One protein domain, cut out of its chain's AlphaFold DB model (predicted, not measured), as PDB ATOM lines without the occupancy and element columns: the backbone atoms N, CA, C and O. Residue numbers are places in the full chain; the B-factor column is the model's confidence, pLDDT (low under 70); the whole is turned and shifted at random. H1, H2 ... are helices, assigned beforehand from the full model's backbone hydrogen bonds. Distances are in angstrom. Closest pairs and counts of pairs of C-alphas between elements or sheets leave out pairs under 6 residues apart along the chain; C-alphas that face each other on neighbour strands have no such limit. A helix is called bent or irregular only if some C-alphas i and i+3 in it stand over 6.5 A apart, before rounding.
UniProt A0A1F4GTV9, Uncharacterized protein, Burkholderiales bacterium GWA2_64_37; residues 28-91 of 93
ATOM      1  N   ASP A  28      64.642  34.776 103.159       93.69
ATOM      2  CA  ASP A  28      64.296  34.400 104.532       93.69
ATOM      3  C   ASP A  28      63.104  35.204 105.082       93.69
ATOM      4  O   ASP A  28      62.156  34.642 105.640       93.69
ATOM      5  N   ASP A  29      63.069  36.510 104.814       95.06
ATOM      6  CA  ASP A  29      61.922  37.361 105.146       95.06
ATOM      7  C   ASP A  29      60.646  36.894 104.431       95.06
ATOM      8  O   ASP A  29      59.540  36.908 104.988       95.06
ATOM      9  N   LEU A  30      60.785  36.450 103.180       95.38
ATOM     10  CA  LEU A  30      59.674  35.930 102.398       95.38
ATOM     11  C   LEU A  30      59.193  34.566 102.916       95.38
ATOM     12  O   LEU A  30      57.986  34.325 102.911       95.38
ATOM     13  N   VAL A  31      60.082  33.708 103.437       97.62
ATOM     14  CA  VAL A  31      59.686  32.466 104.134       97.62
ATOM     15  C   VAL A  31      58.714  32.790 105.267       97.62
ATOM     16  O   VAL A  31      57.621  32.226 105.303       97.62
ATOM     17  N   SER A  32      59.047  33.751 106.133       96.19
ATOM     18  CA  SER A  32      58.192  34.138 107.268       96.19
ATOM     19  C   SER A  32      56.789  34.583 106.830       96.19
ATOM     20  O   SER A  32      55.775  34.198 107.420       96.19
ATOM     21  N   GLN A  33      56.703  35.352 105.742       96.31
ATOM     22  CA  GLN A  33      55.422  35.779 105.172       96.31
ATOM     23  C   GLN A  33      54.627  34.602 104.593       96.31
ATOM     24  O   GLN A  33      53.404  34.521 104.765       96.31
ATOM     25  N   MET A  34      55.319  33.679 103.925       97.69
ATOM     26  CA  MET A  34      54.708  32.520 103.285       97.69
ATOM     27  C   MET A  34      54.229  31.475 104.294       97.69
ATOM     28  O   MET A  34      53.163  30.903 104.079       97.69
ATOM     29  N   VAL A  35      54.914  31.297 105.429       98.19
ATOM     30  CA  VAL A  35      54.441  30.482 106.566       98.19
ATOM     31  C   VAL A  35      53.047  30.937 106.998       98.19
ATOM     32  O   VAL A  35      52.090  30.156 106.972       98.19
ATOM     33  N   ALA A  36      52.896  32.231 107.298       97.00
ATOM     34  CA  ALA A  36      51.613  32.789 107.715       97.00
ATOM     35  C   ALA A  36      50.553  32.703 106.601       97.00
ATOM     36  O   ALA A  36      49.371  32.468 106.868       97.00
ATOM     37  N   TYR A  37      50.948  32.905 105.341       97.31
ATOM     38  CA  TYR A  37      50.051  32.775 104.193       97.31
ATOM     39  C   TYR A  37      49.517  31.345 104.029       97.31
ATOM     40  O   TYR A  37      48.303  31.162 103.905       97.31
ATOM     41  N   CYS A  38      50.394  30.341 104.068       97.88
ATOM     42  CA  CYS A  38      50.038  28.932 103.929       97.88
ATOM     43  C   CYS A  38      49.106  28.472 105.053       97.88
ATOM     44  O   CYS A  38      48.086  27.853 104.759       97.88
ATOM     45  N   GLN A  39      49.368  28.853 106.307       97.38
ATOM     46  CA  GLN A  39      48.467  28.551 107.428       97.38
ATOM     47  C   GLN A  39      47.051  29.091 107.197       97.38
ATOM     48  O   GLN A  39      46.076  28.364 107.373       97.38
ATOM     49  N   ARG A  40      46.921  30.347 106.742       97.12
ATOM     50  CA  ARG A  40      45.604  30.936 106.434       97.12
ATOM     51  C   ARG A  40      44.918  30.242 105.262       97.12
ATOM     52  O   ARG A  40      43.699  30.088 105.265       97.12
ATOM     53  N   LYS A  41      45.683  29.852 104.241       95.69
ATOM     54  CA  LYS A  41      45.150  29.210 103.034       95.69
ATOM     55  C   LYS A  41      44.795  27.746 103.221       95.69
ATOM     56  O   LYS A  41      43.957  27.262 102.469       95.69
ATOM     57  N   LEU A  42      45.340  27.079 104.232       97.44
ATOM     58  CA  LEU A  42      45.088  25.666 104.494       97.44
ATOM     59  C   LEU A  42      43.587  25.336 104.581       97.44
ATOM     60  O   LEU A  42      43.136  24.354 103.999       97.44
ATOM     61  N   ALA A  43      42.793  26.197 105.226       96.00
ATOM     62  CA  ALA A  43      41.341  26.025 105.324       96.00
ATOM     63  C   ALA A  43      40.619  26.141 103.967       96.00
ATOM     64  O   ALA A  43      39.606  25.485 103.753       96.00
ATOM     65  N   THR A  44      41.146  26.940 103.028       96.56
ATOM     66  CA  THR A  44      40.610  27.038 101.655       96.56
ATOM     67  C   THR A  44      40.792  25.734 100.876       96.56
ATOM     68  O   THR A  44      40.042  25.474  99.943       96.56
ATOM     69  N   TYR A  45      41.775  24.921 101.264       95.88
ATOM     70  CA  TYR A  45      42.071  23.625 100.661       95.88
ATOM     71  C   TYR A  45      41.670  22.459 101.573       95.88
ATOM     72  O   TYR A  45      42.269  21.394 101.490       95.88
ATOM     73  N   GLU A  46      40.694  22.659 102.465       96.19
ATOM     74  CA  GLU A  46      40.138  21.599 103.325       96.19
ATOM     75  C   GLU A  46      41.191  20.868 104.183       96.19
ATOM     76  O   GLU A  46      41.056  19.689 104.494       96.19
ATOM     77  N   GLY A  47      42.273  21.552 104.573       95.31
ATOM     78  CA  GLY A  47      43.361  20.926 105.333       95.31
ATOM     79  C   GLY A  47      44.429  20.239 104.477       95.31
ATOM     80  O   GLY A  47      45.394  19.710 105.027       95.31
ATOM     81  N   ASN A  48      44.310  20.264 103.147       96.94
ATOM     82  CA  ASN A  48      45.275  19.641 102.249       96.94
ATOM     83  C   ASN A  48      46.562  20.484 102.136       96.94
ATOM     84  O   ASN A  48      46.600  21.537 101.487       96.94
ATOM     85  N   GLN A  49      47.630  19.993 102.770       97.31
ATOM     86  CA  GLN A  49      48.948  20.632 102.796       97.31
ATOM     87  C   GLN A  49      49.579  20.693 101.399       97.31
ATOM     88  O   GLN A  49      50.038  21.757 100.989       97.31
ATOM     89  N   GLU A  50      49.541  19.602 100.631       96.88
ATOM     90  CA  GLU A  50      50.132  19.530  99.287       96.88
ATOM     91  C   GLU A  50      49.473  20.516  98.324       96.88
ATOM     92  O   GLU A  50      50.157  21.300  97.664       96.88
ATOM     93  N   ALA A  51      48.138  20.549  98.292       96.56
ATOM     94  CA  ALA A  51      47.381  21.488  97.469       96.56
ATOM     95  C   ALA A  51      47.691  22.943  97.850       96.56
ATOM     96  O   ALA A  51      47.879  23.794  96.973       96.56
ATOM     97  N   THR A  52      47.808  23.220  99.152       97.88
ATOM     98  CA  THR A  52      48.163  24.546  99.669       97.88
ATOM     99  C   THR A  52      49.566  24.962  99.229       97.88
ATOM    100  O   THR A  52      49.743  26.069  98.713       97.88
ATOM    101  N   VAL A  53      50.562  24.087  99.395       97.75
ATOM    102  CA  VAL A  53      51.960  24.359  99.023       97.75
ATOM    103  C   VAL A  53      52.094  24.515  97.511       97.75
ATOM    104  O   VAL A  53      52.712  25.476  97.059       97.75
ATOM    105  N   LYS A  54      51.449  23.653  96.717       96.69
ATOM    106  CA  LYS A  54      51.467  23.722  95.249       96.69
ATOM    107  C   LYS A  54      50.865  25.027  94.732       96.69
ATOM    108  O   LYS A  54      51.434  25.678  93.854       96.69
ATOM    109  N   ALA A  55      49.739  25.458  95.303       96.44
ATOM    110  CA  ALA A  55      49.120  26.732  94.949       96.44
ATOM    111  C   ALA A  55      49.977  27.937  95.372       96.44
ATOM    112  O   ALA A  55      50.099  28.901  94.612       96.44
ATOM    113  N   ALA A  56      50.587  27.883  96.559       96.88
ATOM    114  CA  ALA A  56      51.492  28.917  97.050       96.88
ATOM    115  C   ALA A  56      52.749  29.044  96.173       96.88
ATOM    116  O   ALA A  56      53.072  30.151  95.744       96.88
ATOM    117  N   LEU A  57      53.396  27.923  95.827       96.88
ATOM    118  CA  LEU A  57      54.558  27.886  94.936       96.88
ATOM    119  C   LEU A  57      54.216  28.447  93.553       96.88
ATOM    120  O   LEU A  57      54.916  29.327  93.056       96.88
ATOM    121  N   LYS A  58      53.092  28.018  92.963       96.06
ATOM    122  CA  LYS A  58      52.606  28.563  91.686       96.06
ATOM    123  C   LYS A  58      52.397  30.078  91.754       96.06
ATOM    124  O   LYS A  58      52.758  30.796  90.823       96.06
ATOM    125  N   GLY A  59      51.813  30.564  92.848       95.69
ATOM    126  CA  GLY A  59      51.626  31.993  93.085       95.69
ATOM    127  C   GLY A  59      52.952  32.744  93.158       95.69
ATOM    128  O   GLY A  59      53.082  33.798  92.539       95.69
ATOM    129  N   LEU A  60      53.939  32.185  93.860       94.94
ATOM    130  CA  LEU A  60      55.250  32.802  94.025       94.94
ATOM    131  C   LEU A  60      56.026  32.881  92.700       94.94
ATOM    132  O   LEU A  60      56.505  33.956  92.337       94.94
ATOM    133  N   LEU A  61      56.046  31.790  91.926       95.75
ATOM    134  CA  LEU A  61      56.656  31.744  90.590       95.75
ATOM    135  C   LEU A  61      56.034  32.778  89.642       95.75
ATOM    136  O   LEU A  61      56.734  33.479  88.913       95.75
ATOM    137  N   ALA A  62      54.709  32.944  89.695       96.12
ATOM    138  CA  ALA A  62      54.011  33.920  88.863       96.12
ATOM    139  C   ALA A  62      54.387  35.379  89.187       96.12
ATOM    140  O   ALA A  62      54.278  36.241  88.314       96.12
ATOM    141  N   LYS A  63      54.829  35.680  90.419       93.75
ATOM    142  CA  LYS A  63      55.241  37.036  90.822       93.75
ATOM    143  C   LYS A  63      56.630  37.428  90.327       93.75
ATOM    144  O   LYS A  63      56.884  38.623  90.206       93.75
ATOM    145  N   ARG A  64      57.502  36.454  90.035       90.50
ATOM    146  CA  ARG A  64      58.887  36.673  89.572       90.50
ATOM    147  C   ARG A  64      59.714  37.597  90.482       90.50
ATOM    148  O   ARG A  64      60.553  38.352  90.002       90.50
ATOM    149  N   TRP A  65      59.465  37.558  91.791       89.44
ATOM    150  CA  TRP A  65      60.272  38.292  92.779       89.44
ATOM    151  C   TRP A  65      61.619  37.623  93.047       89.44
ATOM    152  O   TRP A  65      62.592  38.293  93.376       89.44
ATOM    153  N   CYS A  66      61.671  36.305  92.879       91.19
ATOM    154  CA  CYS A  66      62.865  35.490  93.019       91.19
ATOM    155  C   CYS A  66      63.001  34.594  91.781       91.19
ATOM    156  O   CYS A  66      62.049  34.427  91.015       91.19
ATOM    157  N   THR A  67      64.175  33.997  91.594       92.12
ATOM    158  CA  THR A  67      64.365  32.933  90.596       92.12
ATOM    159  C   THR A  67      63.547  31.690  90.956       92.12
ATOM    160  O   THR A  67      63.195  31.488  92.120       92.12
ATOM    161  N   ASP A  68      63.289  30.812  89.988       94.44
ATOM    162  CA  ASP A  68      62.511  29.587  90.219       94.44
ATOM    163  C   ASP A  68      63.150  28.698  91.300       94.44
ATOM    164  O   ASP A  68      62.465  28.208  92.199       94.44
ATOM    165  N   ALA A  69      64.482  28.575  91.288       92.38
ATOM    166  CA  ALA A  69      65.230  27.830  92.299       92.38
ATOM    167  C   ALA A  69      65.069  28.431  93.706       92.38
ATOM    168  O   ALA A  69      64.876  27.697  94.676       92.38
ATOM    169  N   GLN A  70      65.094  29.762  93.821       94.00
ATOM    170  CA  GLN A  70      64.827  30.448  95.087       94.00
ATOM    171  C   GLN A  70      63.376  30.255  95.532       94.00
ATOM    172  O   GLN A  70      63.142  30.003  96.708       94.00
ATOM    173  N   CYS A  71      62.403  30.293  94.616       96.25
ATOM    174  CA  CYS A  71      60.996  30.041  94.943       96.25
ATOM    175  C   CYS A  71      60.794  28.635  95.529       96.25
ATOM    176  O   CYS A  71      60.121  28.479  96.550       96.25
ATOM    177  N   VAL A  72      61.414  27.618  94.923       96.06
ATOM    178  CA  VAL A  72      61.388  26.243  95.442       96.06
ATOM    179  C   VAL A  72      62.091  26.157  96.798       96.06
ATOM    180  O   VAL A  72      61.554  25.544  97.721       96.06
ATOM    181  N   TRP A  73      63.253  26.796  96.960       95.69
ATOM    182  CA  TRP A  73      63.971  26.830  98.238       95.69
ATOM    183  C   TRP A  73      63.135  27.466  99.360       95.69
ATOM    184  O   TRP A  73      63.012  26.878 100.436       95.69
ATOM    185  N   ILE A  74      62.495  28.610  99.087       97.25
ATOM    186  CA  ILE A  74      61.595  29.304 100.018       97.25
ATOM    187  C   ILE A  74      60.473  28.361 100.450       97.25
ATOM    188  O   ILE A  74      60.242  28.175 101.642       97.25
ATOM    189  N   MET A  75      59.790  27.720  99.501       97.75
ATOM    190  CA  MET A  75      58.648  26.870  99.837       97.75
ATOM    191  C   MET A  75      59.051  25.578 100.561       97.75
ATOM    192  O   MET A  75      58.310  25.122 101.431       97.75
ATOM    193  N   ARG A  76      60.243  25.026 100.296       97.19
ATOM    194  CA  ARG A  76      60.807  23.921 101.091       97.19
ATOM    195  C   ARG A  76      61.081  24.340 102.535       97.19
ATOM    196  O   ARG A  76      60.747  23.592 103.451       97.19
ATOM    197  N   ARG A  77      61.632  25.542 102.750       97.81
ATOM    198  CA  ARG A  77      61.806  26.123 104.092       97.81
ATOM    199  C   ARG A  77      60.461  26.299 104.794       97.81
ATOM    200  O   ARG A  77      60.321  25.826 105.911       97.81
ATOM    201  N   VAL A  78      59.456  26.867 104.120       98.25
ATOM    202  CA  VAL A  78      58.090  27.028 104.664       98.25
ATOM    203  C   VAL A  78      57.499  25.696 105.132       98.25
ATOM    204  O   VAL A  78      56.965  25.626 106.235       98.25
ATOM    205  N   VAL A  79      57.608  24.636 104.325       98.00
ATOM    206  CA  VAL A  79      57.147  23.287 104.703       98.00
ATOM    207  C   VAL A  79      57.876  22.775 105.946       98.00
ATOM    208  O   VAL A  79      57.229  22.230 106.838       98.00
ATOM    209  N   GLY A  80      59.192  22.990 106.028       97.69
ATOM    210  CA  GLY A  80      59.999  22.634 107.197       97.69
ATOM    211  C   GLY A  80      59.582  23.381 108.469       97.69
ATOM    212  O   GLY A  80      59.355  22.741 109.492       97.69
ATOM    213  N   GLU A  81      59.417  24.704 108.397       97.81
ATOM    214  CA  GLU A  81      58.981  25.545 109.529       97.81
ATOM    215  C   GLU A  81      57.569  25.175 110.013       97.81
ATOM    216  O   GLU A  81      57.283  25.176 111.207       97.81
ATOM    217  N   LEU A  82      56.676  24.819 109.085       97.44
ATOM    218  CA  LEU A  82      55.319  24.365 109.396       97.44
ATOM    219  C   LEU A  82      55.246  22.899 109.839       97.44
ATOM    220  O   LEU A  82      54.177  22.451 110.255       97.44
ATOM    221  N   GLN A  83      56.351  22.159 109.734       97.44
ATOM    222  CA  GLN A  83      56.424  20.716 109.974       97.44
ATOM    223  C   GLN A  83      55.402  19.921 109.141       97.44
ATOM    224  O   GLN A  83      54.799  18.953 109.608       97.44
ATOM    225  N   TRP A  84      55.168  20.353 107.902       96.81
ATOM    226  CA  TRP A  84      54.255  19.688 106.973       96.81
ATOM    227  C   TRP A  84      54.949  18.548 106.234       96.81
ATOM    228  O   TRP A  84      56.160  18.569 106.022       96.81
ATOM    229  N   THR A  85      54.171  17.546 105.827       94.25
ATOM    230  CA  THR A  85      54.665  16.424 105.018       94.25
ATOM    231  C   THR A  85      54.000  16.492 103.653       94.25
ATOM    232  O   THR A  85      52.779  16.417 103.558       94.25
ATOM    233  N   VAL A  86      54.802  16.667 102.605       94.88
ATOM    234  CA  VAL A  86      54.336  16.779 101.218       94.88
ATOM    235  C   VAL A  86      55.186  15.897 100.311       94.88
ATOM    236  O   VAL A  86      56.379  15.720 100.574       94.88
ATOM    237  N   GLY A  87      54.584  15.354  99.255       92.88
ATOM    238  CA  GLY A  87      55.291  14.615  98.213       92.88
ATOM    239  C   GLY A  87      56.257  15.472  97.386       92.88
ATOM    240  O   GLY A  87      56.166  16.702  97.330       92.88
ATOM    241  N   ASP A  88      57.197  14.808  96.706       90.69
ATOM    242  CA  ASP A  88      58.166  15.472  95.823       90.69
ATOM    243  C   ASP A  88      57.529  16.070  94.556       90.69
ATOM    244  O   ASP A  88      58.074  17.003  93.961       90.69
ATOM    245  N   ASP A  89      56.349  15.584  94.164       90.31
ATOM    246  CA  ASP A  89      55.571  16.067  93.015       90.31
ATOM    247  C   ASP A  89      55.084  17.518  93.185       90.31
ATOM    248  O   ASP A  89      54.735  18.197  92.213       90.31
ATOM    249  N   VAL A  90      55.081  18.024  94.420       90.62
ATOM    250  CA  VAL A  90      54.757  19.421  94.720       90.62
ATOM    251  C   VAL A  90      55.830  20.375  94.182       90.62
ATOM    252  O   VAL A  90      55.520  21.527  93.874       90.62
ATOM    253  N   TRP A  91      57.075  19.910  94.031       91.56
ATOM    254  CA  TRP A  91      58.214  20.739  93.615       91.56
ATOM    255  C   TRP A  91      58.449  20.762  92.107       91.56
ATOM    256  O   TRP A  91      59.195  21.614  91.626       91.56
TER     257      TRP A  91
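What this domain is: This is residues 28 to 91 of the 93 residues of an uncharacterized protein of Burkholderiales bacterium GWA2_64_37 (UniProt A0A1F4GTV9). The longest helix, kinked H1, crosses over one side of a helical hairpin made by H2 and H3; the centres of the three helices make a triangle. After H3, residues 82 to 91 run without a named element to the side of the hairpin away from H1. The printed part has 64 residues, with three named helices in the order H1, H2, H3 and no named strand; the class is all helix. The whole is compact, with a radius of gyration of the C-alphas of 10.5 A, and rounded, spanning 29 by 23 by 19 A.

Where its parts are: Find C-alpha 28 at (64.296, 34.400, 104.532); from there H1, residues 28 to 45, runs 25.0 A to C-alpha 45 at (42.071, 23.625, 100.661). Look near residue 39 for its kink of 38 degrees. H1 is irregular, but only just: C-alphas 40 and 43 are 6.6 A apart. H2 is residues 49 to 63, 21.3 A long. H3, residues 68 to 81, runs 20.0 A and ends at C-alpha 81, (58.981, 25.545, 109.529).

How they stand to each other: Start at H1, which touches H2 at a steep tilt of 52 degrees, opposite ways; their closest C-alphas, Leu 42 and Thr 52, are 5.8 A apart. With residues 28 to 35 alone H1 touches H3, only just about perpendicular at 71 degrees; the closest C-alphas, Val 35 and Val 78, are 5.4 A apart. H2 and H3 touch as a hairpin, opposite ways at a shallow tilt of 34 degrees, only just short of steep; C-alphas 61 and 68 are closest, at 6.3 A. Every O i to N i+4 pair is within hydrogen-bond range in H2 and H3, and 12 of 14 in H1.

The domain as a whole: The C-alphas farthest apart, Glu 46 and Thr 67, are 29.6 A apart. The printed part has no cut, and both links between helices are tight. The mean pLDDT of the printed part is 95.7, and no printed residue is under 70.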